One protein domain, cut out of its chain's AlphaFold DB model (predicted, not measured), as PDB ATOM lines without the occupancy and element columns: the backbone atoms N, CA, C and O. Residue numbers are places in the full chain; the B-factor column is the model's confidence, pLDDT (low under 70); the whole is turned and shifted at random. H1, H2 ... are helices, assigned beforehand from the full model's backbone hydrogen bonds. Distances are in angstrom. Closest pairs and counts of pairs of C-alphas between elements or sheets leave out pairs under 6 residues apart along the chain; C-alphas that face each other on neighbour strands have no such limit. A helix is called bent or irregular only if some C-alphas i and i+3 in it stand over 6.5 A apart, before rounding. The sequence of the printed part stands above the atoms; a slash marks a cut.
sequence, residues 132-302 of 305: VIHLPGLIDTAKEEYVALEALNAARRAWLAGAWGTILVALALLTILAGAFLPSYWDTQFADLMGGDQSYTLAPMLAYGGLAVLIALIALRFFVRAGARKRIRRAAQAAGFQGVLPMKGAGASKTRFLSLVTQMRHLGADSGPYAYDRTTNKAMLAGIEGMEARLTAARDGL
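What this domain is: This is residues 132 to 302 of the 305 residues of an uncharacterized protein of Hyphomonas neptunium (strain ATCC 15444) (UniProt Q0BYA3). The model is a long, thin rod of helices: the longest helix, H3, runs along much of it, and H2 folds back on H3 as a helical hairpin at one end. H1 carries on beyond H2 in the other half, packing on the last part of H3, and there H4 and H5 pack on H1. The printed part has 171 residues with five named helices, H1 to H5 in chain order, and no named strand; the class is all helix. It is extended, with a radius of gyration of the C-alphas of 26.1 A and spans of 91 by 24 by 21 A.

How they stand to each other: H3, residues 197 to 238, touches H2, residues 163 to 189, in a hairpin, opposite ways at a shallow tilt of 11 degrees; the closest C-alphas, of Gly 179 and Ala 203, are 4.3 A apart. H2 is irregular, C-alphas 180 and 183 being 7.2 A apart, with a kink of 55 degrees near residue 183. H1, residues 132 to 157, is only just irregular, C-alphas 133 and 136 being 6.9 A apart. With residues 143 to 155 alone it touches residues 228 to 236 of H3, closest at the C-alphas of Ala 154 and Ala 228, 5.2 A. H1 is the hub, also touching H4, residues 250 to 266, at Ala 155 and Ala 250, C-alphas 5.2 A apart, and H5, residues 281 to 302, at Val 132 and Leu 295, C-alphas 5.9 A apart. Every O i to N i+4 pair is within hydrogen-bond range in H4 and H5, against 20 of 22 in H1, 20 of 23 in H2 and 36 of 38 in H3.

Where its parts are: H3 measures 61.9 A from first to last C-alpha, H1 38.3 A, H2 34.9 A and H5 31.7 A. C-alpha 132 is at (-36.179, -62.848, 139.009) and C-alpha 302 at (-31.117, -68.639, 143.088).

The domain as a whole: The C-alphas farthest apart, of Asp 192 and Leu 302, are 92.6 A apart. The printed part has no cut; the links H3 to H4 and H4 to H5 are long. Residues 159 to 163, 182 to 202, 244 to 253 and 267 to 273 have pLDDT under 70.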
ATOM      1  N   VAL A 132     -36.416 -62.051 140.227       88.31
ATOM      2  CA  VAL A 132     -36.179 -62.848 139.009       88.31
ATOM      3  C   VAL A 132     -37.408 -62.905 138.100       88.31
ATOM      4  O   VAL A 132     -37.253 -62.886 136.878       88.31
ATOM      5  N   ILE A 133     -38.615 -62.933 138.669       86.88
ATOM      6  CA  ILE A 133     -39.869 -62.953 137.901       86.88
ATOM      7  C   ILE A 133     -40.189 -61.569 137.314       86.88
ATOM      8  O   ILE A 133     -40.533 -61.461 136.137       86.88
ATOM      9  N   HIS A 134     -40.089 -60.501 138.111       85.75
ATOM     10  CA  HIS A 134     -40.629 -59.184 137.744       85.75
ATOM     11  C   HIS A 134     -39.617 -58.279 137.035       85.75
ATOM     12  O   HIS A 134     -39.994 -57.534 136.125       85.75
ATOM     13  N   LEU A 135     -38.335 -58.323 137.423       88.06
ATOM     14  CA  LEU A 135     -37.324 -57.414 136.876       88.06
ATOM     15  C   LEU A 135     -37.123 -57.546 135.364       88.06
ATOM     16  O   LEU A 135     -36.972 -56.499 134.742       88.06
ATOM     17  N   PRO A 136     -37.144 -58.736 134.726       87.88
ATOM     18  CA  PRO A 136     -36.951 -58.824 133.278       87.88
ATOM     19  C   PRO A 136     -37.957 -57.979 132.485       87.88
ATOM     20  O   PRO A 136     -37.558 -57.147 131.673       87.88
ATOM     21  N   GLY A 137     -39.256 -58.109 132.786       83.94
ATOM     22  CA  GLY A 137     -40.301 -57.334 132.110       83.94
ATOM     23  C   GLY A 137     -40.210 -55.831 132.395       83.94
ATOM     24  O   GLY A 137     -40.436 -55.011 131.502       83.94
ATOM     25  N   LEU A 138     -39.829 -55.459 133.621       86.38
ATOM     26  CA  LEU A 138     -39.588 -54.067 134.007       86.38
ATOM     27  C   LEU A 138     -38.384 -53.461 133.277       86.38
ATOM     28  O   LEU A 138     -38.476 -52.339 132.785       86.38
ATOM     29  N   ILE A 139     -37.278 -54.200 133.179       88.38
ATOM     30  CA  ILE A 139     -36.061 -53.784 132.477       88.38
ATOM     31  C   ILE A 139     -36.363 -53.583 130.994       88.38
ATOM     32  O   ILE A 139     -36.018 -52.540 130.444       88.38
ATOM     33  N   ASP A 140     -37.044 -54.532 130.351       87.56
ATOM     34  CA  ASP A 140     -37.378 -54.429 128.930       87.56
ATOM     35  C   ASP A 140     -38.286 -53.227 128.648       87.56
ATOM     36  O   ASP A 140     -38.022 -52.442 127.730       87.56
ATOM     37  N   THR A 141     -39.302 -53.017 129.490       85.94
ATOM     38  CA  THR A 141     -40.209 -51.870 129.363       85.94
ATOM     39  C   THR A 141     -39.477 -50.548 129.631       85.94
ATOM     40  O   THR A 141     -39.667 -49.585 128.891       85.94
ATOM     41  N   ALA A 142     -38.578 -50.495 130.623       86.44
ATOM     42  CA  ALA A 142     -37.757 -49.319 130.927       86.44
ATOM     43  C   ALA A 142     -36.784 -48.970 129.790       86.44
ATOM     44  O   ALA A 142     -36.632 -47.799 129.425       86.44
ATOM     45  N   LYS A 143     -36.151 -49.980 129.182       89.12
ATOM     46  CA  LYS A 143     -35.304 -49.815 127.993       89.12
ATOM     47  C   LYS A 143     -36.108 -49.256 126.827       89.12
ATOM     48  O   LYS A 143     -35.657 -48.323 126.161       89.12
ATOM     49  N   GLU A 144     -37.304 -49.788 126.590       86.38
ATOM     50  CA  GLU A 144     -38.181 -49.282 125.538       86.38
ATOM     51  C   GLU A 144     -38.619 -47.836 125.811       86.38
ATOM     52  O   GLU A 144     -38.562 -46.999 124.907       86.38
ATOM     53  N   GLU A 145     -38.997 -47.519 127.053       85.31
ATOM     54  CA  GLU A 145     -39.377 -46.174 127.493       85.31
ATOM     55  C   GLU A 145     -38.246 -45.166 127.238       85.31
ATOM     56  O   GLU A 145     -38.476 -44.111 126.637       85.31
ATOM     57  N   TYR A 146     -37.012 -45.516 127.612       87.19
ATOM     58  CA  TYR A 146     -35.828 -44.688 127.386       87.19
ATOM     59  C   TYR A 146     -35.606 -44.392 125.896       87.19
ATOM     60  O   TYR A 146     -35.443 -43.236 125.486       87.19
ATOM     61  N   VAL A 147     -35.641 -45.424 125.050       86.50
ATOM     62  CA  VAL A 147     -35.425 -45.235 123.610       86.50
ATOM     63  C   VAL A 147     -36.608 -44.491 122.971       86.50
ATOM     64  O   VAL A 147     -36.401 -43.680 122.064       86.50
ATOM     65  N   ALA A 148     -37.836 -44.688 123.457       84.12
ATOM     66  CA  ALA A 148     -39.017 -43.950 123.016       84.12
ATOM     67  C   ALA A 148     -38.942 -42.455 123.381       84.12
ATOM     68  O   ALA A 148     -39.299 -41.606 122.556       84.12
ATOM     69  N   LEU A 149     -38.423 -42.115 124.564       84.31
ATOM     70  CA  LEU A 149     -38.179 -40.731 124.972       84.31
ATOM     71  C   LEU A 149     -37.134 -40.061 124.070       84.31
ATOM     72  O   LEU A 149     -37.343 -38.944 123.587       84.31
ATOM     73  N   GLU A 150     -36.039 -40.755 123.759       84.19
ATOM     74  CA  GLU A 150     -35.026 -40.209 122.855       84.19
ATOM     75  C   GLU A 150     -35.551 -40.091 121.415       84.19
ATOM     76  O   GLU A 150     -35.247 -39.123 120.710       84.19
ATOM     77  N   ALA A 151     -36.423 -41.009 120.988       81.25
ATOM     78  CA  ALA A 151     -37.136 -40.909 119.719       81.25
ATOM     79  C   ALA A 151     -38.057 -39.680 119.669       81.25
ATOM     80  O   ALA A 151     -38.087 -38.975 118.656       81.25
ATOM     81  N   LEU A 152     -38.775 -39.390 120.756       80.75
ATOM     82  CA  LEU A 152     -39.597 -38.188 120.903       80.75
ATOM     83  C   LEU A 152     -38.737 -36.919 120.830       80.75
ATOM     84  O   LEU A 152     -39.064 -35.995 120.080       80.75
ATOM     85  N   ASN A 153     -37.626 -36.874 121.566       82.12
ATOM     86  CA  ASN A 153     -36.702 -35.738 121.579       82.12
ATOM     87  C   ASN A 153     -36.074 -35.504 120.199       82.12
ATOM     88  O   ASN A 153     -35.989 -34.365 119.728       82.12
ATOM     89  N   ALA A 154     -35.687 -36.578 119.511       79.44
ATOM     90  CA  ALA A 154     -35.177 -36.520 118.149       79.44
ATOM     91  C   ALA A 154     -36.252 -36.044 117.157       79.44
ATOM     92  O   ALA A 154     -35.960 -35.200 116.309       79.44
ATOM     93  N   ALA A 155     -37.496 -36.515 117.291       74.31
ATOM     94  CA  ALA A 155     -38.615 -36.094 116.451       74.31
ATOM     95  C   ALA A 155     -38.992 -34.618 116.669       74.31
ATOM     96  O   ALA A 155     -39.228 -33.908 115.695       74.31
ATOM     97  N   ARG A 156     -38.983 -34.128 117.920       74.69
ATOM     98  CA  ARG A 156     -39.197 -32.702 118.242       74.69
ATOM     99  C   ARG A 156     -38.118 -31.810 117.629       74.69
ATOM    100  O   ARG A 156     -38.428 -30.759 117.083       74.69
ATOM    101  N   ARG A 157     -36.853 -32.238 117.686       73.19
ATOM    102  CA  ARG A 157     -35.724 -31.504 117.083       73.19
ATOM    103  C   ARG A 157     -35.718 -31.578 115.554       73.19
ATOM    104  O   ARG A 157     -35.161 -30.700 114.904       73.19
ATOM    105  N   ALA A 158     -36.374 -32.576 114.969       70.00
ATOM    106  CA  ALA A 158     -36.528 -32.739 113.529       70.00
ATOM    107  C   ALA A 158     -37.714 -31.931 112.961       70.00
ATOM    108  O   ALA A 158     -38.469 -32.434 112.130       70.00
ATOM    109  N   TRP A 159     -37.877 -30.670 113.375       67.69
ATOM    110  CA  TRP A 159     -38.970 -29.792 112.925       67.69
ATOM    111  C   TRP A 159     -39.009 -29.634 111.392       67.69
ATOM    112  O   TRP A 159     -40.079 -29.670 110.783       67.69
ATOM    113  N   LEU A 160     -37.832 -29.599 110.753       62.88
ATOM    114  CA  LEU A 160     -37.657 -29.616 109.295       62.88
ATOM    115  C   LEU A 160     -38.140 -30.916 108.639       62.88
ATOM    116  O   LEU A 160     -38.524 -30.919 107.476       62.88
ATOM    117  N   ALA A 161     -38.157 -32.043 109.348       60.28
ATOM    118  CA  ALA A 161     -38.702 -33.297 108.827       60.28
ATOM    119  C   ALA A 161     -40.236 -33.391 108.975       60.28
ATOM    120  O   ALA A 161     -40.826 -34.314 108.410       60.28
ATOM    121  N   GLY A 162     -40.855 -32.456 109.707       65.00
ATOM    122  CA  GLY A 162     -42.301 -32.340 109.918       65.00
ATOM    123  C   GLY A 162     -42.982 -31.324 108.991       65.00
ATOM    124  O   GLY A 162     -42.481 -31.027 107.903       65.00
ATOM    125  N   ALA A 163     -44.126 -30.792 109.440       68.69
ATOM    126  CA  ALA A 163     -45.027 -29.929 108.665       68.69
ATOM    127  C   ALA A 163     -44.366 -28.638 108.137       68.69
ATOM    128  O   ALA A 163     -44.611 -28.212 107.012       68.69
ATOM    129  N   TRP A 164     -43.459 -28.039 108.906       70.88
ATOM    130  CA  TRP A 164     -42.758 -26.827 108.480       70.88
ATOM    131  C   TRP A 164     -41.836 -27.063 107.289       70.88
ATOM    132  O   TRP A 164     -41.820 -26.273 106.350       70.88
ATOM    133  N   GLY A 165     -41.126 -28.191 107.253       70.56
ATOM    134  CA  GLY A 165     -40.341 -28.514 106.068       70.56
ATOM    135  C   GLY A 165     -41.211 -28.819 104.848       70.56
ATOM    136  O   GLY A 165     -40.748 -28.635 103.727       70.56
ATOM    137  N   THR A 166     -42.442 -29.332 105.017       77.06
ATOM    138  CA  THR A 166     -43.325 -29.602 103.867       77.06
ATOM    139  C   THR A 166     -43.840 -28.293 103.302       77.06
ATOM    140  O   THR A 166     -43.864 -28.156 102.088       77.06
ATOM    141  N   ILE A 167     -44.127 -27.315 104.168       81.50
ATOM    142  CA  ILE A 167     -44.453 -25.944 103.766       81.50
ATOM    143  C   ILE A 167     -43.283 -25.320 102.995       81.50
ATOM    144  O   ILE A 167     -43.491 -24.796 101.909       81.50
ATOM    145  N   LEU A 168     -42.043 -25.438 103.487       81.00
ATOM    146  CA  LEU A 168     -40.864 -24.904 102.788       81.00
ATOM    147  C   LEU A 168     -40.626 -25.565 101.421       81.00
ATOM    148  O   LEU A 168     -40.295 -24.882 100.458       81.00
ATOM    149  N   VAL A 169     -40.826 -26.883 101.314       82.38
ATOM    150  CA  VAL A 169     -40.751 -27.589 100.024       82.38
ATOM    151  C   VAL A 169     -41.874 -27.153  99.083       82.38
ATOM    152  O   VAL A 169     -41.616 -26.946  97.902       82.38
ATOM    153  N   ALA A 170     -43.096 -26.970  99.586       83.38
ATOM    154  CA  ALA A 170     -44.215 -26.471  98.791       83.38
ATOM    155  C   ALA A 170     -43.962 -25.041  98.288       83.38
ATOM    156  O   ALA A 170     -44.212 -24.758  97.123       83.38
ATOM    157  N   LEU A 171     -43.397 -24.166  99.127       83.69
ATOM    158  CA  LEU A 171     -42.985 -22.815  98.733       83.69
ATOM    159  C   LEU A 171     -41.892 -22.840  97.656       83.69
ATOM    160  O   LEU A 171     -41.990 -22.098  96.687       83.69
ATOM    161  N   ALA A 172     -40.896 -23.721  97.779       80.81
ATOM    162  CA  ALA A 172     -39.858 -23.887  96.758       80.81
ATOM    163  C   ALA A 172     -40.418 -24.432  95.429       80.81
ATOM    164  O   ALA A 172     -39.988 -24.029  94.353       80.81
ATOM    165  N   LEU A 173     -41.405 -25.331  95.478       85.38
ATOM    166  CA  LEU A 173     -42.106 -25.797  94.278       85.38
ATOM    167  C   LEU A 173     -42.952 -24.687  93.645       85.38
ATOM    168  O   LEU A 173     -42.970 -24.563  92.423       85.38
ATOM    169  N   LEU A 174     -43.608 -23.855  94.458       84.56
ATOM    170  CA  LEU A 174     -44.352 -22.691  93.980       84.56
ATOM    171  C   LEU A 174     -43.439 -21.672  93.291       84.56
ATOM    172  O   LEU A 174     -43.840 -21.126  92.271       84.56
ATOM    173  N   THR A 175     -42.215 -21.441  93.780       78.38
ATOM    174  CA  THR A 175     -41.264 -20.541  93.103       78.38
ATOM    175  C   THR A 175     -40.732 -21.122  91.795       78.38
ATOM    176  O   THR A 175     -40.592 -20.377  90.827       78.38
ATOM    177  N   ILE A 176     -40.509 -22.441  91.721       81.38
ATOM    178  CA  ILE A 176     -40.169 -23.128  90.461       81.38
ATOM    179  C   ILE A 176     -41.310 -22.983  89.447       81.38
ATOM    180  O   ILE A 176     -41.066 -22.620  88.299       81.38
ATOM    181  N   LEU A 177     -42.555 -23.237  89.868       81.06
ATOM    182  CA  LEU A 177     -43.734 -23.091  89.011       81.06
ATOM    183  C   LEU A 177     -43.913 -21.637  88.567       81.06
ATOM    184  O   LEU A 177     -44.087 -21.388  87.381       81.06
ATOM    185  N   ALA A 178     -43.797 -20.672  89.481       77.31
ATOM    186  CA  ALA A 178     -43.856 -19.257  89.139       77.31
ATOM    187  C   ALA A 178     -42.790 -18.886  88.098       77.31
ATOM    188  O   ALA A 178     -43.129 -18.262  87.104       77.31
ATOM    189  N   GLY A 179     -41.538 -19.334  88.262       71.81
ATOM    190  CA  GLY A 179     -40.474 -19.122  87.273       71.81
ATOM    191  C   GLY A 179     -40.761 -19.764  85.911       71.81
ATOM    192  O   GLY A 179     -40.466 -19.165  84.883       71.81
ATOM    193  N   ALA A 180     -41.385 -20.946  85.885       76.19
ATOM    194  CA  ALA A 180     -41.741 -21.648  84.649       76.19
ATOM    195  C   ALA A 180     -42.931 -21.014  83.902       76.19
ATOM    196  O   ALA A 180     -42.964 -21.035  82.674       76.19
ATOM    197  N   PHE A 181     -43.898 -20.448  84.630       72.56
ATOM    198  CA  PHE A 181     -45.092 -19.802  84.068       72.56
ATOM    199  C   PHE A 181     -44.954 -18.278  83.915       72.56
ATOM    200  O   PHE A 181     -45.820 -17.645  83.316       72.56
ATOM    201  N   LEU A 182     -43.874 -17.678  84.427       67.06
ATOM    202  CA  LEU A 182     -43.640 -16.234  84.366       67.06
ATOM    203  C   LEU A 182     -43.653 -15.693  82.928       67.06
ATOM    204  O   LEU A 182     -44.378 -14.729  82.704       67.06
ATOM    205  N   PRO A 183     -42.950 -16.301  81.948       63.94
ATOM    206  CA  PRO A 183     -42.917 -15.778  80.581       63.94
ATOM    207  C   PRO A 183     -44.296 -15.761  79.906       63.94
ATOM    208  O   PRO A 183     -44.658 -14.785  79.263       63.94
ATOM    209  N   SER A 184     -45.118 -16.798  80.105       66.75
ATOM    210  CA  SER A 184     -46.429 -16.910  79.447       66.75
ATOM    211  C   SER A 184     -47.510 -16.017  80.064       66.75
ATOM    212  O   SER A 184     -48.402 -15.546  79.357       66.75
ATOM    213  N   TYR A 185     -47.443 -15.766  81.373       60.50
ATOM    214  CA  TYR A 185     -48.414 -14.928  82.082       60.50
ATOM    215  C   TYR A 185     -48.059 -13.429  82.017       60.50
ATOM    216  O   TYR A 185     -48.955 -12.583  81.989       60.50
ATOM    217  N   TRP A 186     -46.765 -13.084  81.967       61.75
ATOM    218  CA  TRP A 186     -46.309 -11.691  81.882       61.75
ATOM    219  C   TRP A 186     -46.432 -11.088  80.485       61.75
ATOM    220  O   TRP A 186     -46.851  -9.936  80.384       61.75
ATOM    221  N   ASP A 187     -46.174 -11.867  79.428       57.88
ATOM    222  CA  ASP A 187     -46.291 -11.400  78.036       57.88
ATOM    223  C   ASP A 187     -47.738 -11.058  77.627       57.88
ATOM    224  O   ASP A 187     -47.958 -10.456  76.579       57.88
ATOM    225  N   THR A 188     -48.743 -11.408  78.443       64.69
ATOM    226  CA  THR A 188     -50.164 -11.172  78.135       64.69
ATOM    227  C   THR A 188     -50.843 -10.121  79.017       64.69
ATOM    228  O   THR A 188     -51.561  -9.281  78.485       64.69
ATOM    229  N   GLN A 189     -50.653 -10.137  80.344       60.41
ATOM    230  CA  GLN A 189     -51.391  -9.248  81.268       60.41
ATOM    231  C   GLN A 189     -50.550  -8.129  81.906       60.41
ATOM    232  O   GLN A 189     -51.123  -7.191  82.455       60.41
ATOM    233  N   PHE A 190     -49.216  -8.211  81.851       55.59
ATOM    234  CA  PHE A 190     -48.306  -7.298  82.566       55.59
ATOM    235  C   PHE A 190     -47.207  -6.693  81.678       55.59
ATOM    236  O   PHE A 190     -46.292  -6.050  82.194       55.59
ATOM    237  N   ALA A 191     -47.313  -6.849  80.355       56.50
ATOM    238  CA  ALA A 191     -46.347  -6.343  79.376       56.50
ATOM    239  C   ALA A 191     -46.106  -4.820  79.482       56.50
ATOM    240  O   ALA A 191     -45.014  -4.348  79.175       56.50
ATOM    241  N   ASP A 192     -47.088  -4.066  79.988       58.09
ATOM    242  CA  ASP A 192     -46.995  -2.612  80.178       58.09
ATOM    243  C   ASP A 192     -46.278  -2.191  81.482       58.09
ATOM    244  O   ASP A 192     -45.990  -1.010  81.672       58.09
ATOM    245  N   LEU A 193     -45.996  -3.124  82.404       60.84
ATOM    246  CA  LEU A 193     -45.482  -2.834  83.757       60.84
ATOM    247  C   LEU A 193     -43.988  -3.145  83.961       60.84
ATOM    248  O   LEU A 193     -43.372  -2.553  84.847       60.84
ATOM    249  N   MET A 194     -43.379  -4.022  83.157       56.75
ATOM    250  CA  MET A 194     -41.917  -4.173  83.067       56.75
ATOM    251  C   MET A 194     -41.502  -4.357  81.610       56.75
ATOM    252  O   MET A 194     -42.215  -4.989  80.837       56.75
ATOM    253  N   GLY A 195     -40.336  -3.825  81.233       59.59
ATOM    254  CA  GLY A 195     -39.803  -4.005  79.882       59.59
ATOM    255  C   GLY A 195     -39.629  -5.492  79.566       59.59
ATOM    256  O   GLY A 195     -39.093  -6.223  80.398       59.59
ATOM    257  N   GLY A 196     -40.074  -5.921  78.380       59.69
ATOM    258  CA  GLY A 196     -40.169  -7.331  77.974       59.69
ATOM    259  C   GLY A 196     -38.928  -8.186  78.256       59.69
ATOM    260  O   GLY A 196     -39.068  -9.346  78.604       59.69
ATOM    261  N   ASP A 197     -37.718  -7.619  78.242       66.12
ATOM    262  CA  ASP A 197     -36.471  -8.351  78.535       66.12
ATOM    263  C   ASP A 197     -36.284  -8.733  80.024       66.12
ATOM    264  O   ASP A 197     -35.490  -9.617  80.369       66.12
ATOM    265  N   GLN A 198     -37.011  -8.092  80.945       65.44
ATOM    266  CA  GLN A 198     -36.893  -8.346  82.387       65.44
ATOM    267  C   GLN A 198     -37.580  -9.654  82.810       65.44
ATOM    268  O   GLN A 198     -37.101 -10.334  83.716       65.44
ATOM    269  N   SER A 199     -38.655 -10.073  82.134       60.81
ATOM    270  CA  SER A 199     -39.347 -11.337  82.433       60.81
ATOM    271  C   SER A 199     -38.483 -12.557  82.073       60.81
ATOM    272  O   SER A 199     -38.371 -13.498  82.865       60.81
ATOM    273  N   TYR A 200     -37.788 -12.501  80.931       64.25
ATOM    274  CA  TYR A 200     -36.882 -13.549  80.445       64.25
ATOM    275  C   TYR A 200     -35.602 -13.688  81.280       64.25
ATOM    276  O   TYR A 200     -34.991 -14.756  81.293       64.25
ATOM    277  N   THR A 201     -35.211 -12.650  82.024       69.75
ATOM    278  CA  THR A 201     -34.082 -12.703  82.967       69.75
ATOM    279  C   THR A 201     -34.506 -13.166  84.367       69.75
ATOM    280  O   THR A 201     -33.784 -13.939  85.001       69.75
ATOM    281  N   LEU A 202     -35.701 -12.785  84.837       69.50
ATOM    282  CA  LEU A 202     -36.245 -13.192  86.143       69.50
ATOM    283  C   LEU A 202     -36.716 -14.653  86.193       69.50
ATOM    284  O   LEU A 202     -36.510 -15.327  87.206       69.50
ATOM    285  N   ALA A 203     -37.325 -15.159  85.120       71.50
ATOM    286  CA  ALA A 203     -37.835 -16.529  85.038       71.50
ATOM    287  C   ALA A 203     -36.770 -17.610  85.354       71.50
ATOM    288  O   ALA A 203     -36.995 -18.419  86.264       71.50
ATOM    289  N   PRO A 204     -35.585 -17.624  84.704       72.94
ATOM    290  CA  PRO A 204     -34.536 -18.586  85.029       72.94
ATOM    291  C   PRO A 204     -33.961 -18.368  86.435       72.94
ATOM    292  O   PRO A 204     -33.703 -19.350  87.127       72.94
ATOM    293  N   MET A 205     -33.814 -17.125  86.913       76.12
ATOM    294  CA  MET A 205     -33.342 -16.865  88.284       76.12
ATOM    295  C   MET A 205     -34.279 -17.463  89.343       76.12
ATOM    296  O   MET A 205     -33.812 -18.072  90.308       76.12
ATOM    297  N   LEU A 206     -35.594 -17.349  89.147       74.38
ATOM    298  CA  LEU A 206     -36.598 -17.931  90.040       74.38
ATOM    299  C   LEU A 206     -36.636 -19.460  89.952       74.38
ATOM    300  O   LEU A 206     -36.696 -20.126  90.987       74.38
ATOM    301  N   ALA A 207     -36.537 -20.024  88.745       72.19
ATOM    302  CA  ALA A 207     -36.518 -21.470  88.546       72.19
ATOM    303  C   ALA A 207     -35.258 -22.123  89.149       72.19
ATOM    304  O   ALA A 207     -35.371 -23.069  89.930       72.19
ATOM    305  N   TYR A 208     -34.062 -21.598  88.856       79.00
ATOM    306  CA  TYR A 208     -32.805 -22.108  89.417       79.00
ATOM    307  C   TYR A 208     -32.693 -21.840  90.920       79.00
ATOM    308  O   TYR A 208     -32.249 -22.719  91.661       79.00
ATOM    309  N   GLY A 209     -33.139 -20.672  91.391       78.19
ATOM    310  CA  GLY A 209     -33.194 -20.349  92.817       78.19
ATOM    311  C   GLY A 209     -34.133 -21.284  93.582       78.19
ATOM    312  O   GLY A 209     -33.745 -21.850  94.605       78.19
ATOM    313  N   GLY A 210     -35.336 -21.528  93.057       77.12
ATOM    314  CA  GLY A 210     -36.292 -22.479  93.626       77.12
ATOM    315  C   GLY A 210     -35.763 -23.917  93.631       77.12
ATOM    316  O   GLY A 210     -35.876 -24.606  94.646       77.12
ATOM    317  N   LEU A 211     -35.101 -24.349  92.551       79.88
ATOM    318  CA  LEU A 211     -34.456 -25.663  92.465       79.88
ATOM    319  C   LEU A 211     -33.318 -25.813  93.489       79.88
ATOM    320  O   LEU A 211     -33.244 -26.828  94.184       79.88
ATOM    321  N   ALA A 212     -32.456 -24.803  93.627       77.69
ATOM    322  CA  ALA A 212     -31.364 -24.805  94.598       77.69
ATOM    323  C   ALA A 212     -31.890 -24.888  96.040       77.69
ATOM    324  O   ALA A 212     -31.399 -25.694  96.836       77.69
ATOM    325  N   VAL A 213     -32.940 -24.123  96.364       82.50
ATOM    326  CA  VAL A 213     -33.620 -24.181  97.668       82.50
ATOM    327  C   VAL A 213     -34.248 -25.556  97.896       82.50
ATOM    328  O   VAL A 213     -34.108 -26.120  98.981       82.50
ATOM    329  N   LEU A 214     -34.889 -26.142  96.882       82.81
ATOM    330  CA  LEU A 214     -35.490 -27.471  96.973       82.81
ATOM    331  C   LEU A 214     -34.437 -28.552  97.266       82.81
ATOM    332  O   LEU A 214     -34.614 -29.344  98.194       82.81
ATOM    333  N   ILE A 215     -33.325 -28.563  96.521       81.88
ATOM    334  CA  ILE A 215     -32.213 -29.503  96.724       81.88
ATOM    335  C   ILE A 215     -31.625 -29.332  98.129       81.88
ATOM    336  O   ILE A 215     -31.447 -30.322  98.845       81.88
ATOM    337  N   ALA A 216     -31.392 -28.090  98.563       83.19
ATOM    338  CA  ALA A 216     -30.886 -27.792  99.899       83.19
ATOM    339  C   ALA A 216     -31.841 -28.286 101.001       83.19
ATOM    340  O   ALA A 216     -31.401 -28.915 101.964       83.19
ATOM    341  N   LEU A 217     -33.153 -28.079 100.847       82.81
ATOM    342  CA  LEU A 217     -34.167 -28.551 101.793       82.81
ATOM    343  C   LEU A 217     -34.248 -30.081 101.848       82.81
ATOM    344  O   LEU A 217     -34.377 -30.646 102.936       82.81
ATOM    345  N   ILE A 218     -34.162 -30.766 100.704       82.31
ATOM    346  CA  ILE A 218     -34.159 -32.235 100.642       82.31
ATOM    347  C   ILE A 218     -32.910 -32.792 101.330       82.31
ATOM    348  O   ILE A 218     -33.028 -33.670 102.191       82.31
ATOM    349  N   ALA A 219     -31.730 -32.252 101.010       83.25
ATOM    350  CA  ALA A 219     -30.475 -32.647 101.639       83.25
ATOM    351  C   ALA A 219     -30.524 -32.416 103.156       83.25
ATOM    352  O   ALA A 219     -30.253 -33.327 103.940       83.25
ATOM    353  N   LEU A 220     -30.972 -31.236 103.593       82.00
ATOM    354  CA  LEU A 220     -31.110 -30.897 105.008       82.00
ATOM    355  C   LEU A 220     -32.074 -31.850 105.729       82.00
ATOM    356  O   LEU A 220     -31.769 -32.344 106.816       82.00
ATOM    357  N   ARG A 221     -33.212 -32.187 105.113       80.38
ATOM    358  CA  ARG A 221     -34.162 -33.175 105.651       80.38
ATOM    359  C   ARG A 221     -33.561 -34.563 105.772       80.38
ATOM    360  O   ARG A 221     -33.816 -35.247 106.769       80.38
ATOM    361  N   PHE A 222     -32.775 -34.979 104.785       81.12
ATOM    362  CA  PHE A 222     -32.053 -36.240 104.832       81.12
ATOM    363  C   PHE A 222     -31.060 -36.260 106.001       81.12
ATOM    364  O   PHE A 222     -31.119 -37.180 106.818       81.12
ATOM    365  N   PHE A 223     -30.238 -35.218 106.167       81.50
ATOM    366  CA  PHE A 223     -29.285 -35.115 107.278       81.50
ATOM    367  C   PHE A 223     -29.968 -35.077 108.648       81.50
ATOM    368  O   PHE A 223     -29.534 -35.770 109.569       81.50
ATOM    369  N   VAL A 224     -31.073 -34.339 108.784       81.12
ATOM    370  CA  VAL A 224     -31.859 -34.287 110.026       81.12
ATOM    371  C   VAL A 224     -32.426 -35.668 110.374       81.12
ATOM    372  O   VAL A 224     -32.295 -36.118 111.516       81.12
ATOM    373  N   ARG A 225     -32.999 -36.391 109.399       78.81
ATOM    374  CA  ARG A 225     -33.502 -37.760 109.611       78.81
ATOM    375  C   ARG A 225     -32.379 -38.750 109.919       78.81
ATOM    376  O   ARG A 225     -32.527 -39.570 110.823       78.81
ATOM    377  N   ALA A 226     -31.255 -38.675 109.210       80.25
ATOM    378  CA  ALA A 226     -30.095 -39.530 109.445       80.25
ATOM    379  C   ALA A 226     -29.486 -39.290 110.838       80.25
ATOM    380  O   ALA A 226     -29.200 -40.242 111.565       80.25
ATOM    381  N   GLY A 227     -29.362 -38.025 111.251       81.88
ATOM    382  CA  GLY A 227     -28.889 -37.637 112.579       81.88
ATOM    383  C   GLY A 227     -29.813 -38.127 113.693       81.88
ATOM    384  O   GLY A 227     -29.342 -38.698 114.679       81.88
ATOM    385  N   ALA A 228     -31.128 -37.992 113.509       79.44
ATOM    386  CA  ALA A 228     -32.118 -38.539 114.430       79.44
ATOM    387  C   ALA A 228     -31.996 -40.073 114.543       79.44
ATOM    388  O   ALA A 228     -31.954 -40.603 115.651       79.44
ATOM    389  N   ARG A 229     -31.859 -40.793 113.416       81.88
ATOM    390  CA  ARG A 229     -31.669 -42.261 113.405       81.88
ATOM    391  C   ARG A 229     -30.419 -42.672 114.166       81.88
ATOM    392  O   ARG A 229     -30.458 -43.618 114.948       81.88
ATOM    393  N   LYS A 230     -29.317 -41.950 113.961       85.19
ATOM    394  CA  LYS A 230     -28.049 -42.203 114.651       85.19
ATOM    395  C   LYS A 230     -28.182 -42.019 116.165       85.19
ATOM    396  O   LYS A 230     -27.615 -42.812 116.907       85.19
ATOM    397  N   ARG A 231     -28.942 -41.018 116.627       83.31
ATOM    398  CA  ARG A 231     -29.211 -40.808 118.060       83.31
ATOM    399  C   ARG A 231     -30.040 -41.933 118.666       83.31
ATOM    400  O   ARG A 231     -29.613 -42.485 119.669       83.31
ATOM    401  N   ILE A 232     -31.139 -42.328 118.020       82.69
ATOM    402  CA  ILE A 232     -31.958 -43.452 118.504       82.69
ATOM    403  C   ILE A 232     -31.133 -44.738 118.562       82.69
ATOM    404  O   ILE A 232     -31.188 -45.445 119.557       82.69
ATOM    405  N   ARG A 233     -30.321 -45.029 117.537       84.50
ATOM    406  CA  ARG A 233     -29.440 -46.210 117.551       84.50
ATOM    407  C   ARG A 233     -28.437 -46.177 118.699       84.50
ATOM    408  O   ARG A 233     -28.234 -47.198 119.339       84.50
ATOM    409  N   ARG A 234     -27.833 -45.018 118.976       86.31
ATOM    410  CA  ARG A 234     -26.924 -44.855 120.121       86.31
ATOM    411  C   ARG A 234     -27.645 -45.034 121.454       86.31
ATOM    412  O   ARG A 234     -27.090 -45.667 122.335       86.31
ATOM    413  N   ALA A 235     -28.863 -44.515 121.586       84.06
ATOM    414  CA  ALA A 235     -29.679 -44.707 122.781       84.06
ATOM    415  C   ALA A 235     -30.068 -46.182 122.969       84.06
ATOM    416  O   ALA A 235     -29.926 -46.714 124.061       84.06
ATOM    417  N   ALA A 236     -30.465 -46.865 121.893       85.12
ATOM    418  CA  ALA A 236     -30.744 -48.296 121.928       85.12
ATOM    419  C   ALA A 236     -29.507 -49.110 122.331       85.12
ATOM    420  O   ALA A 236     -29.610 -49.989 123.175       85.12
ATOM    421  N   GLN A 237     -28.327 -48.774 121.799       87.56
ATOM    422  CA  GLN A 237     -27.066 -49.400 122.206       87.56
ATOM    423  C   GLN A 237     -26.721 -49.120 123.673       87.56
ATOM    424  O   GLN A 237     -26.330 -50.041 124.376       87.56
ATOM    425  N   ALA A 238     -26.891 -47.879 124.139       83.50
ATOM    426  CA  ALA A 238     -26.604 -47.493 125.520       83.50
ATOM    427  C   ALA A 238     -27.512 -48.207 126.531       83.50
ATOM    428  O   ALA A 238     -27.046 -48.592 127.593       83.50
ATOM    429  N   ALA A 239     -28.783 -48.415 126.187       81.31
ATOM    430  CA  ALA A 239     -29.732 -49.144 127.023       81.31
ATOM    431  C   ALA A 239     -29.752 -50.660 126.749       81.31
ATOM    432  O   ALA A 239     -30.577 -51.363 127.318       81.31
ATOM    433  N   GLY A 240     -28.927 -51.187 125.837       83.12
ATOM    434  CA  GLY A 240     -28.971 -52.605 125.452       83.12
ATOM    435  C   GLY A 240     -30.312 -53.060 124.846       83.12
ATOM    436  O   GLY A 240     -30.666 -54.233 124.941       83.12
ATOM    437  N   PHE A 241     -31.081 -52.149 124.246       82.50
ATOM    438  CA  PHE A 241     -32.369 -52.441 123.616       82.50
ATOM    439  C   PHE A 241     -32.169 -53.051 122.221       82.50
ATOM    440  O   PHE A 241     -31.603 -52.413 121.331       82.50
ATOM    441  N   GLN A 242     -32.666 -54.273 122.013       75.88
ATOM    442  CA  GLN A 242     -32.543 -54.999 120.738       75.88
ATOM    443  C   GLN A 242     -33.759 -54.834 119.807       75.88
ATOM    444  O   GLN A 242     -33.720 -55.259 118.652       75.88
ATOM    445  N   GLY A 243     -34.841 -54.205 120.277       70.50
ATOM    446  CA  GLY A 243     -36.059 -54.019 119.494       70.50
ATOM    447  C   GLY A 243     -35.938 -52.955 118.395       70.50
ATOM    448  O   GLY A 243     -35.105 -52.046 118.433       70.50
ATOM    449  N   VAL A 244     -36.831 -53.024 117.403       65.12
ATOM    450  CA  VAL A 244     -36.960 -51.983 116.375       65.12
ATOM    451  C   VAL A 244     -38.028 -50.985 116.802       65.12
ATOM    452  O   VAL A 244     -39.223 -51.275 116.772       65.12
ATOM    453  N   LEU A 245     -37.607 -49.769 117.145       63.31
ATOM    454  CA  LEU A 245     -38.528 -48.652 117.332       63.31
ATOM    455  C   LEU A 245     -38.773 -47.959 115.982       63.31
ATOM    456  O   LEU A 245     -37.859 -47.331 115.435       63.31
ATOM    457  N   PRO A 246     -39.988 -48.055 115.403       58.50
ATOM    458  CA  PRO A 246     -40.307 -47.341 114.185       58.50
ATOM    459  C   PRO A 246     -40.290 -45.843 114.486       58.50
ATOM    460  O   PRO A 246     -41.041 -45.350 115.327       58.50
ATOM    461  N   MET A 247     -39.454 -45.103 113.758       58.69
ATOM    462  CA  MET A 247     -39.511 -43.645 113.732       58.69
ATOM    463  C   MET A 247     -40.793 -43.202 113.030       58.69
ATOM    464  O   MET A 247     -40.800 -42.912 111.834       58.69
ATOM    465  N   LYS A 248     -41.896 -43.178 113.770       59.00
ATOM    466  CA  LYS A 248     -43.112 -42.499 113.337       59.00
ATOM    467  C   LYS A 248     -43.010 -41.017 113.730       59.00
ATOM    468  O   LYS A 248     -42.116 -40.617 114.476       59.00
ATOM    469  N   GLY A 249     -43.870 -40.171 113.161       60.28
ATOM    470  CA  GLY A 249     -43.882 -38.737 113.479       60.28
ATOM    471  C   GLY A 249     -44.046 -38.467 114.984       60.28
ATOM    472  O   GLY A 249     -44.481 -39.340 115.733       60.28
ATOM    473  N   ALA A 250     -43.741 -37.244 115.430       60.94
ATOM    474  CA  ALA A 250     -43.697 -36.882 116.854       60.94
ATOM    475  C   ALA A 250     -44.964 -37.259 117.658       60.94
ATOM    476  O   ALA A 250     -44.853 -37.614 118.829       60.94
ATOM    477  N   GLY A 251     -46.153 -37.235 117.042       63.62
ATOM    478  CA  GLY A 251     -47.408 -37.655 117.684       63.62
ATOM    479  C   GLY A 251     -47.503 -39.163 117.962       63.62
ATOM    480  O   GLY A 251     -47.972 -39.567 119.024       63.62
ATOM    481  N   ALA A 252     -46.995 -39.998 117.056       68.25
ATOM    482  CA  ALA A 252     -46.958 -41.451 117.228       68.25
ATOM    483  C   ALA A 252     -45.890 -41.880 118.251       68.25
ATOM    484  O   ALA A 252     -46.102 -42.804 119.030       68.25
ATOM    485  N   SER A 253     -44.758 -41.171 118.302       68.75
ATOM    486  CA  SER A 253     -43.753 -41.388 119.351       68.75
ATOM    487  C   SER A 253     -44.260 -40.947 120.728       68.75
ATOM    488  O   SER A 253     -43.991 -41.618 121.716       68.75
ATOM    489  N   LYS A 254     -45.043 -39.857 120.804       74.88
ATOM    490  CA  LYS A 254     -45.670 -39.390 122.054       74.88
ATOM    491  C   LYS A 254     -46.683 -40.389 122.601       74.88
ATOM    492  O   LYS A 254     -46.658 -40.671 123.789       74.88
ATOM    493  N   THR A 255     -47.565 -40.905 121.750       75.19
ATOM    494  CA  THR A 255     -48.574 -41.899 122.154       75.19
ATOM    495  C   THR A 255     -47.924 -43.182 122.655       75.19
ATOM    496  O   THR A 255     -48.304 -43.654 123.720       75.19
ATOM    497  N   ARG A 256     -46.890 -43.685 121.965       75.38
ATOM    498  CA  ARG A 256     -46.128 -44.857 122.425       75.38
ATOM    499  C   ARG A 256     -45.382 -44.611 123.737       75.38
ATOM    500  O   ARG A 256     -45.398 -45.458 124.616       75.38
ATOM    501  N   PHE A 257     -44.744 -43.451 123.889       77.94
ATOM    502  CA  PHE A 257     -44.099 -43.099 125.155       77.94
ATOM    503  C   PHE A 257     -45.118 -43.070 126.302       77.94
ATOM    504  O   PHE A 257     -44.895 -43.683 127.336       77.94
ATOM    505  N   LEU A 258     -46.271 -42.426 126.100       81.12
ATOM    506  CA  LEU A 258     -47.323 -42.376 127.115       81.12
ATOM    507  C   LEU A 258     -47.881 -43.764 127.448       81.12
ATOM    508  O   LEU A 258     -48.086 -44.041 128.623       81.12
ATOM    509  N   SER A 259     -48.077 -44.647 126.461       82.56
ATOM    510  CA  SER A 259     -48.533 -46.015 126.737       82.56
ATOM    511  C   SER A 259     -47.519 -46.808 127.560       82.56
ATOM    512  O   SER A 259     -47.918 -47.534 128.465       82.56
ATOM    513  N   LEU A 260     -46.218 -46.636 127.295       80.75
ATOM    514  CA  LEU A 260     -45.150 -47.275 128.072       80.75
ATOM    515  C   LEU A 260     -45.086 -46.736 129.503       80.75
ATOM    516  O   LEU A 260     -44.990 -47.518 130.441       80.75
ATOM    517  N   VAL A 261     -45.231 -45.420 129.688       78.94
ATOM    518  CA  VAL A 261     -45.321 -44.809 131.025       78.94
ATOM    519  C   VAL A 261     -46.512 -45.379 131.801       78.94
ATOM    520  O   VAL A 261     -46.375 -45.736 132.970       78.94
ATOM    521  N   THR A 262     -47.676 -45.513 131.159       81.88
ATOM    522  CA  THR A 262     -48.856 -46.134 131.778       81.88
ATOM    523  C   THR A 262     -48.597 -47.597 132.139       81.88
ATOM    524  O   THR A 262     -48.919 -48.010 133.250       81.88
ATOM    525  N   GLN A 263     -47.966 -48.372 131.253       79.31
ATOM    526  CA  GLN A 263     -47.607 -49.765 131.517       79.31
ATOM    527  C   GLN A 263     -46.639 -49.891 132.702       79.31
ATOM    528  O   GLN A 263     -46.878 -50.686 133.603       79.31
ATOM    529  N   MET A 264     -45.605 -49.051 132.764       76.69
ATOM    530  CA  MET A 264     -44.658 -49.006 133.882       76.69
ATOM    531  C   MET A 264     -45.331 -48.651 135.206       76.69
ATOM    532  O   MET A 264     -45.015 -49.233 136.245       76.69
ATOM    533  N   ARG A 265     -46.309 -47.741 135.176       76.69
ATOM    534  CA  ARG A 265     -47.119 -47.416 136.350       76.69
ATOM    535  C   ARG A 265     -47.930 -48.620 136.834       76.69
ATOM    536  O   ARG A 265     -47.963 -48.868 138.035       76.69
ATOM    537  N   HIS A 266     -48.534 -49.387 135.923       74.69
ATOM    538  CA  HIS A 266     -49.233 -50.631 136.271       74.69
ATOM    539  C   HIS A 266     -48.295 -51.707 136.827       74.69
ATOM    540  O   HIS A 266     -48.697 -52.466 137.701       74.69
ATOM    541  N   LEU A 267     -47.039 -51.731 136.379       67.94
ATOM    542  CA  LEU A 267     -46.007 -52.639 136.888       67.94
ATOM    543  C   LEU A 267     -45.374 -52.169 138.215       67.94
ATOM    544  O   LEU A 267     -44.406 -52.766 138.682       67.94
ATOM    545  N   GLY A 268     -45.893 -51.103 138.839       63.62
ATOM    546  CA  GLY A 268     -45.425 -50.623 140.145       63.62
ATOM    547  C   GLY A 268     -44.103 -49.852 140.103       63.62
ATOM    548  O   GLY A 268     -43.484 -49.618 141.140       63.62
ATOM    549  N   ALA A 269     -43.658 -49.415 138.924       63.88
ATOM    550  CA  ALA A 269     -42.390 -48.706 138.785       63.88
ATOM    551  C   ALA A 269     -42.462 -47.224 139.225       63.88
ATOM    552  O   ALA A 269     -41.430 -46.553 139.259       63.88
ATOM    553  N   ASP A 270     -43.653 -46.699 139.538       64.00
ATOM    554  CA  ASP A 270     -43.850 -45.342 140.089       64.00
ATOM    555  C   ASP A 270     -43.880 -45.337 141.630       64.00
ATOM    556  O   ASP A 270     -43.649 -44.309 142.264       64.00
ATOM    557  N   SER A 271     -44.168 -46.485 142.242       58.78
ATOM    558  CA  SER A 271     -44.298 -46.641 143.688       58.78
ATOM    559  C   SER A 271     -44.054 -48.101 144.051       58.78
ATOM    560  O   SER A 271     -44.868 -48.962 143.721       58.78
ATOM    561  N   GLY A 272     -42.937 -48.386 144.718       69.69
ATOM    562  CA  GLY A 272     -42.575 -49.750 145.089       69.69
ATOM    563  C   GLY A 272     -41.064 -49.972 145.174       69.69
ATOM    564  O   GLY A 272     -40.284 -49.027 145.038       69.69
ATOM    565  N   PRO A 273     -40.628 -51.229 145.368       69.31
ATOM    566  CA  PRO A 273     -39.213 -51.577 145.506       69.31
ATOM    567  C   PRO A 273     -38.397 -51.341 144.221       69.31
ATOM    568  O   PRO A 273     -37.168 -51.265 144.287       69.31
ATOM    569  N   TYR A 274     -39.066 -51.197 143.072       78.50
ATOM    570  CA  TYR A 274     -38.467 -50.993 141.746       78.50
ATOM    571  C   TYR A 274     -38.604 -49.557 141.226       78.50
ATOM    572  O   TYR A 274     -38.364 -49.303 140.047       78.50
ATOM    573  N   ALA A 275     -39.008 -48.615 142.083       80.50
ATOM    574  CA  ALA A 275     -39.097 -47.217 141.694       80.50
ATOM    575  C   ALA A 275     -37.715 -46.670 141.306       80.50
ATOM    576  O   ALA A 275     -36.728 -46.876 142.018       80.50
ATOM    577  N   TYR A 276     -37.649 -45.959 140.182       81.56
ATOM    578  CA  TYR A 276     -36.440 -45.281 139.725       81.56
ATOM    579  C   TYR A 276     -36.781 -43.933 139.088       81.56
ATOM    580  O   TYR A 276     -37.898 -43.708 138.619       81.56
ATOM    581  N   ASP A 277     -35.814 -43.017 139.102       82.31
ATOM    582  CA  ASP A 277     -36.001 -41.658 138.604       82.31
ATOM    583  C   ASP A 277     -36.062 -41.629 137.066       82.31
ATOM    584  O   ASP A 277     -35.136 -42.047 136.369       82.31
ATOM    585  N   ARG A 278     -37.176 -41.102 136.542       79.06
ATOM    586  CA  ARG A 278     -37.454 -40.974 135.102       79.06
ATOM    587  C   ARG A 278     -37.407 -39.537 134.590       79.06
ATOM    588  O   ARG A 278     -37.783 -39.267 133.452       79.06
ATOM    589  N   THR A 279     -36.961 -38.591 135.414       79.56
ATOM    590  CA  THR A 279     -36.936 -37.166 135.056       79.56
ATOM    591  C   THR A 279     -35.871 -36.840 134.013       79.56
ATOM    592  O   THR A 279     -36.049 -35.928 133.204       79.56
ATOM    593  N   THR A 280     -34.762 -37.584 134.004       84.00
ATOM    594  CA  THR A 280     -33.645 -37.351 133.086       84.00
ATOM    595  C   THR A 280     -33.186 -38.632 132.402       84.00
ATOM    596  O   THR A 280     -33.202 -39.709 132.990       84.00
ATOM    597  N   ASN A 281     -32.670 -38.507 131.173       83.25
ATOM    598  CA  ASN A 281     -32.071 -39.626 130.435       83.25
ATOM    599  C   ASN A 281     -30.965 -40.338 131.239       83.25
ATOM    600  O   ASN A 281     -30.807 -41.550 131.128       83.25
ATOM    601  N   LYS A 282     -30.185 -39.588 132.031       87.62
ATOM    602  CA  LYS A 282     -29.116 -40.146 132.872       87.62
ATOM    603  C   LYS A 282     -29.690 -40.955 134.035       87.62
ATOM    604  O   LYS A 282     -29.185 -42.034 134.318       87.62
ATOM    605  N   ALA A 283     -30.736 -40.444 134.680       86.38
ATOM    606  CA  ALA A 283     -31.413 -41.138 135.768       86.38
ATOM    607  C   ALA A 283     -32.105 -42.423 135.289       86.38
ATOM    608  O   ALA A 283     -31.980 -43.454 135.943       86.38
ATOM    609  N   MET A 284     -32.727 -42.395 134.104       87.12
ATOM    610  CA  MET A 284     -33.335 -43.588 133.509       87.12
ATOM    611  C   MET A 284     -32.306 -44.688 133.239       87.12
ATOM    612  O   MET A 284     -32.549 -45.837 133.590       87.12
ATOM    613  N   LEU A 285     -31.149 -44.345 132.656       89.31
ATOM    614  CA  LEU A 285     -30.070 -45.314 132.431       89.31
ATOM    615  C   LEU A 285     -29.542 -45.894 133.746       89.31
ATOM    616  O   LEU A 285     -29.449 -47.109 133.867       89.31
ATOM    617  N   ALA A 286     -29.286 -45.050 134.749       89.00
ATOM    618  CA  ALA A 286     -28.858 -45.517 136.068       89.00
ATOM    619  C   ALA A 286     -29.910 -46.426 136.735       89.00
ATOM    620  O   ALA A 286     -29.562 -47.384 137.423       89.00
ATOM    621  N   GLY A 287     -31.200 -46.154 136.513       88.06
ATOM    622  CA  GLY A 287     -32.298 -47.011 136.955       88.06
ATOM    623  C   GLY A 287     -32.296 -48.378 136.270       88.06
ATOM    624  O   GLY A 287     -32.426 -49.394 136.950       88.06
ATOM    625  N   ILE A 288     -32.098 -48.416 134.946       90.44
ATOM    626  CA  ILE A 288     -31.968 -49.661 134.171       90.44
ATOM    627  C   ILE A 288     -30.767 -50.473 134.668       90.44
ATOM    628  O   ILE A 288     -30.937 -51.639 135.014       90.44
ATOM    629  N   GLU A 289     -29.592 -49.851 134.784       91.19
ATOM    630  CA  GLU A 289     -28.373 -50.495 135.298       91.19
ATOM    631  C   GLU A 289     -28.582 -51.046 136.718       91.19
ATOM    632  O   GLU A 289     -28.203 -52.178 137.021       91.19
ATOM    633  N   GLY A 290     -29.246 -50.281 137.590       90.62
ATOM    634  CA  GLY A 290     -29.584 -50.718 138.944       90.62
ATOM    635  C   GLY A 290     -30.530 -51.923 138.971       90.62
ATOM    636  O   GLY A 290     -30.350 -52.825 139.790       90.62
ATOM    637  N   MET A 291     -31.522 -51.971 138.076       91.81
ATOM    638  CA  MET A 291     -32.417 -53.124 137.938       91.81
ATOM    639  C   MET A 291     -31.691 -54.349 137.370       91.81
ATOM    640  O   MET A 291     -31.899 -55.454 137.866       91.81
ATOM    641  N   GLU A 292     -30.808 -54.173 136.387       91.69
ATOM    642  CA  GLU A 292     -29.992 -55.260 135.828       91.69
ATOM    643  C   GLU A 292     -29.033 -55.851 136.866       91.69
ATOM    644  O   GLU A 292     -28.918 -57.074 136.981       91.69
ATOM    645  N   ALA A 293     -28.395 -55.003 137.676       92.06
ATOM    646  CA  ALA A 293     -27.543 -55.442 138.776       92.06
ATOM    647  C   ALA A 293     -28.330 -56.263 139.810       92.06
ATOM    648  O   ALA A 293     -27.873 -57.324 140.234       92.06
ATOM    649  N   ARG A 294     -29.543 -55.819 140.172       91.38
ATOM    650  CA  ARG A 294     -30.438 -56.569 141.070       91.38
ATOM    651  C   ARG A 294     -30.874 -57.900 140.472       91.38
ATOM    652  O   ARG A 294     -30.841 -58.902 141.173       91.38
ATOM    653  N   LEU A 295     -31.231 -57.934 139.186       92.38
ATOM    654  CA  LEU A 295     -31.596 -59.175 138.500       92.38
ATOM    655  C   LEU A 295     -30.422 -60.159 138.474       92.38
ATOM    656  O   LEU A 295     -30.621 -61.355 138.662       92.38
ATOM    657  N   THR A 296     -29.205 -59.661 138.259       92.62
ATOM    658  CA  THR A 296     -27.992 -60.486 138.252       92.62
ATOM    659  C   THR A 296     -27.738 -61.067 139.641       92.62
ATOM    660  O   THR A 296     -27.658 -62.282 139.784       92.62
ATOM    661  N   ALA A 297     -27.763 -60.227 140.680       90.69
ATOM    662  CA  ALA A 297     -27.628 -60.670 142.066       90.69
ATOM    663  C   ALA A 297     -28.719 -61.677 142.476       90.69
ATOM    664  O   ALA A 297     -28.441 -62.642 143.184       90.69
ATOM    665  N   ALA A 298     -29.955 -61.484 142.014       89.44
ATOM    666  CA  ALA A 298     -31.055 -62.400 142.289       89.44
ATOM    667  C   ALA A 298     -30.896 -63.742 141.547       89.44
ATOM    668  O   ALA A 298     -31.179 -64.795 142.114       89.44
ATOM    669  N   ARG A 299     -30.386 -63.735 140.308       88.81
ATOM    670  CA  ARG A 299     -30.045 -64.967 139.573       88.81
ATOM    671  C   ARG A 299     -28.926 -65.743 140.254       88.81
ATOM    672  O   ARG A 299     -29.060 -66.947 140.432       88.81
ATOM    673  N   ASP A 300     -27.877 -65.062 140.695       88.44
ATOM    674  CA  ASP A 300     -26.790 -65.705 141.435       88.44
ATOM    675  C   ASP A 300     -27.308 -66.276 142.767       88.44
ATOM    676  O   ASP A 300     -27.005 -67.412 143.137       88.44
ATOM    677  N   GLY A 301     -28.187 -65.530 143.445       83.31
ATOM    678  CA  GLY A 301     -28.845 -65.945 144.683       83.31
ATOM    679  C   GLY A 301     -29.823 -67.119 144.545       83.31
ATOM    680  O   GLY A 301     -30.131 -67.756 145.552       83.31
ATOM    681  N   LEU A 302     -30.306 -67.438 143.339       83.31
ATOM    682  CA  LEU A 302     -31.117 -68.639 143.088       83.31
ATOM    683  C   LEU A 302     -30.287 -69.926 143.120       83.31
ATOM    684  O   LEU A 302     -30.833 -70.984 143.417       83.31
TER     685      LEU A 302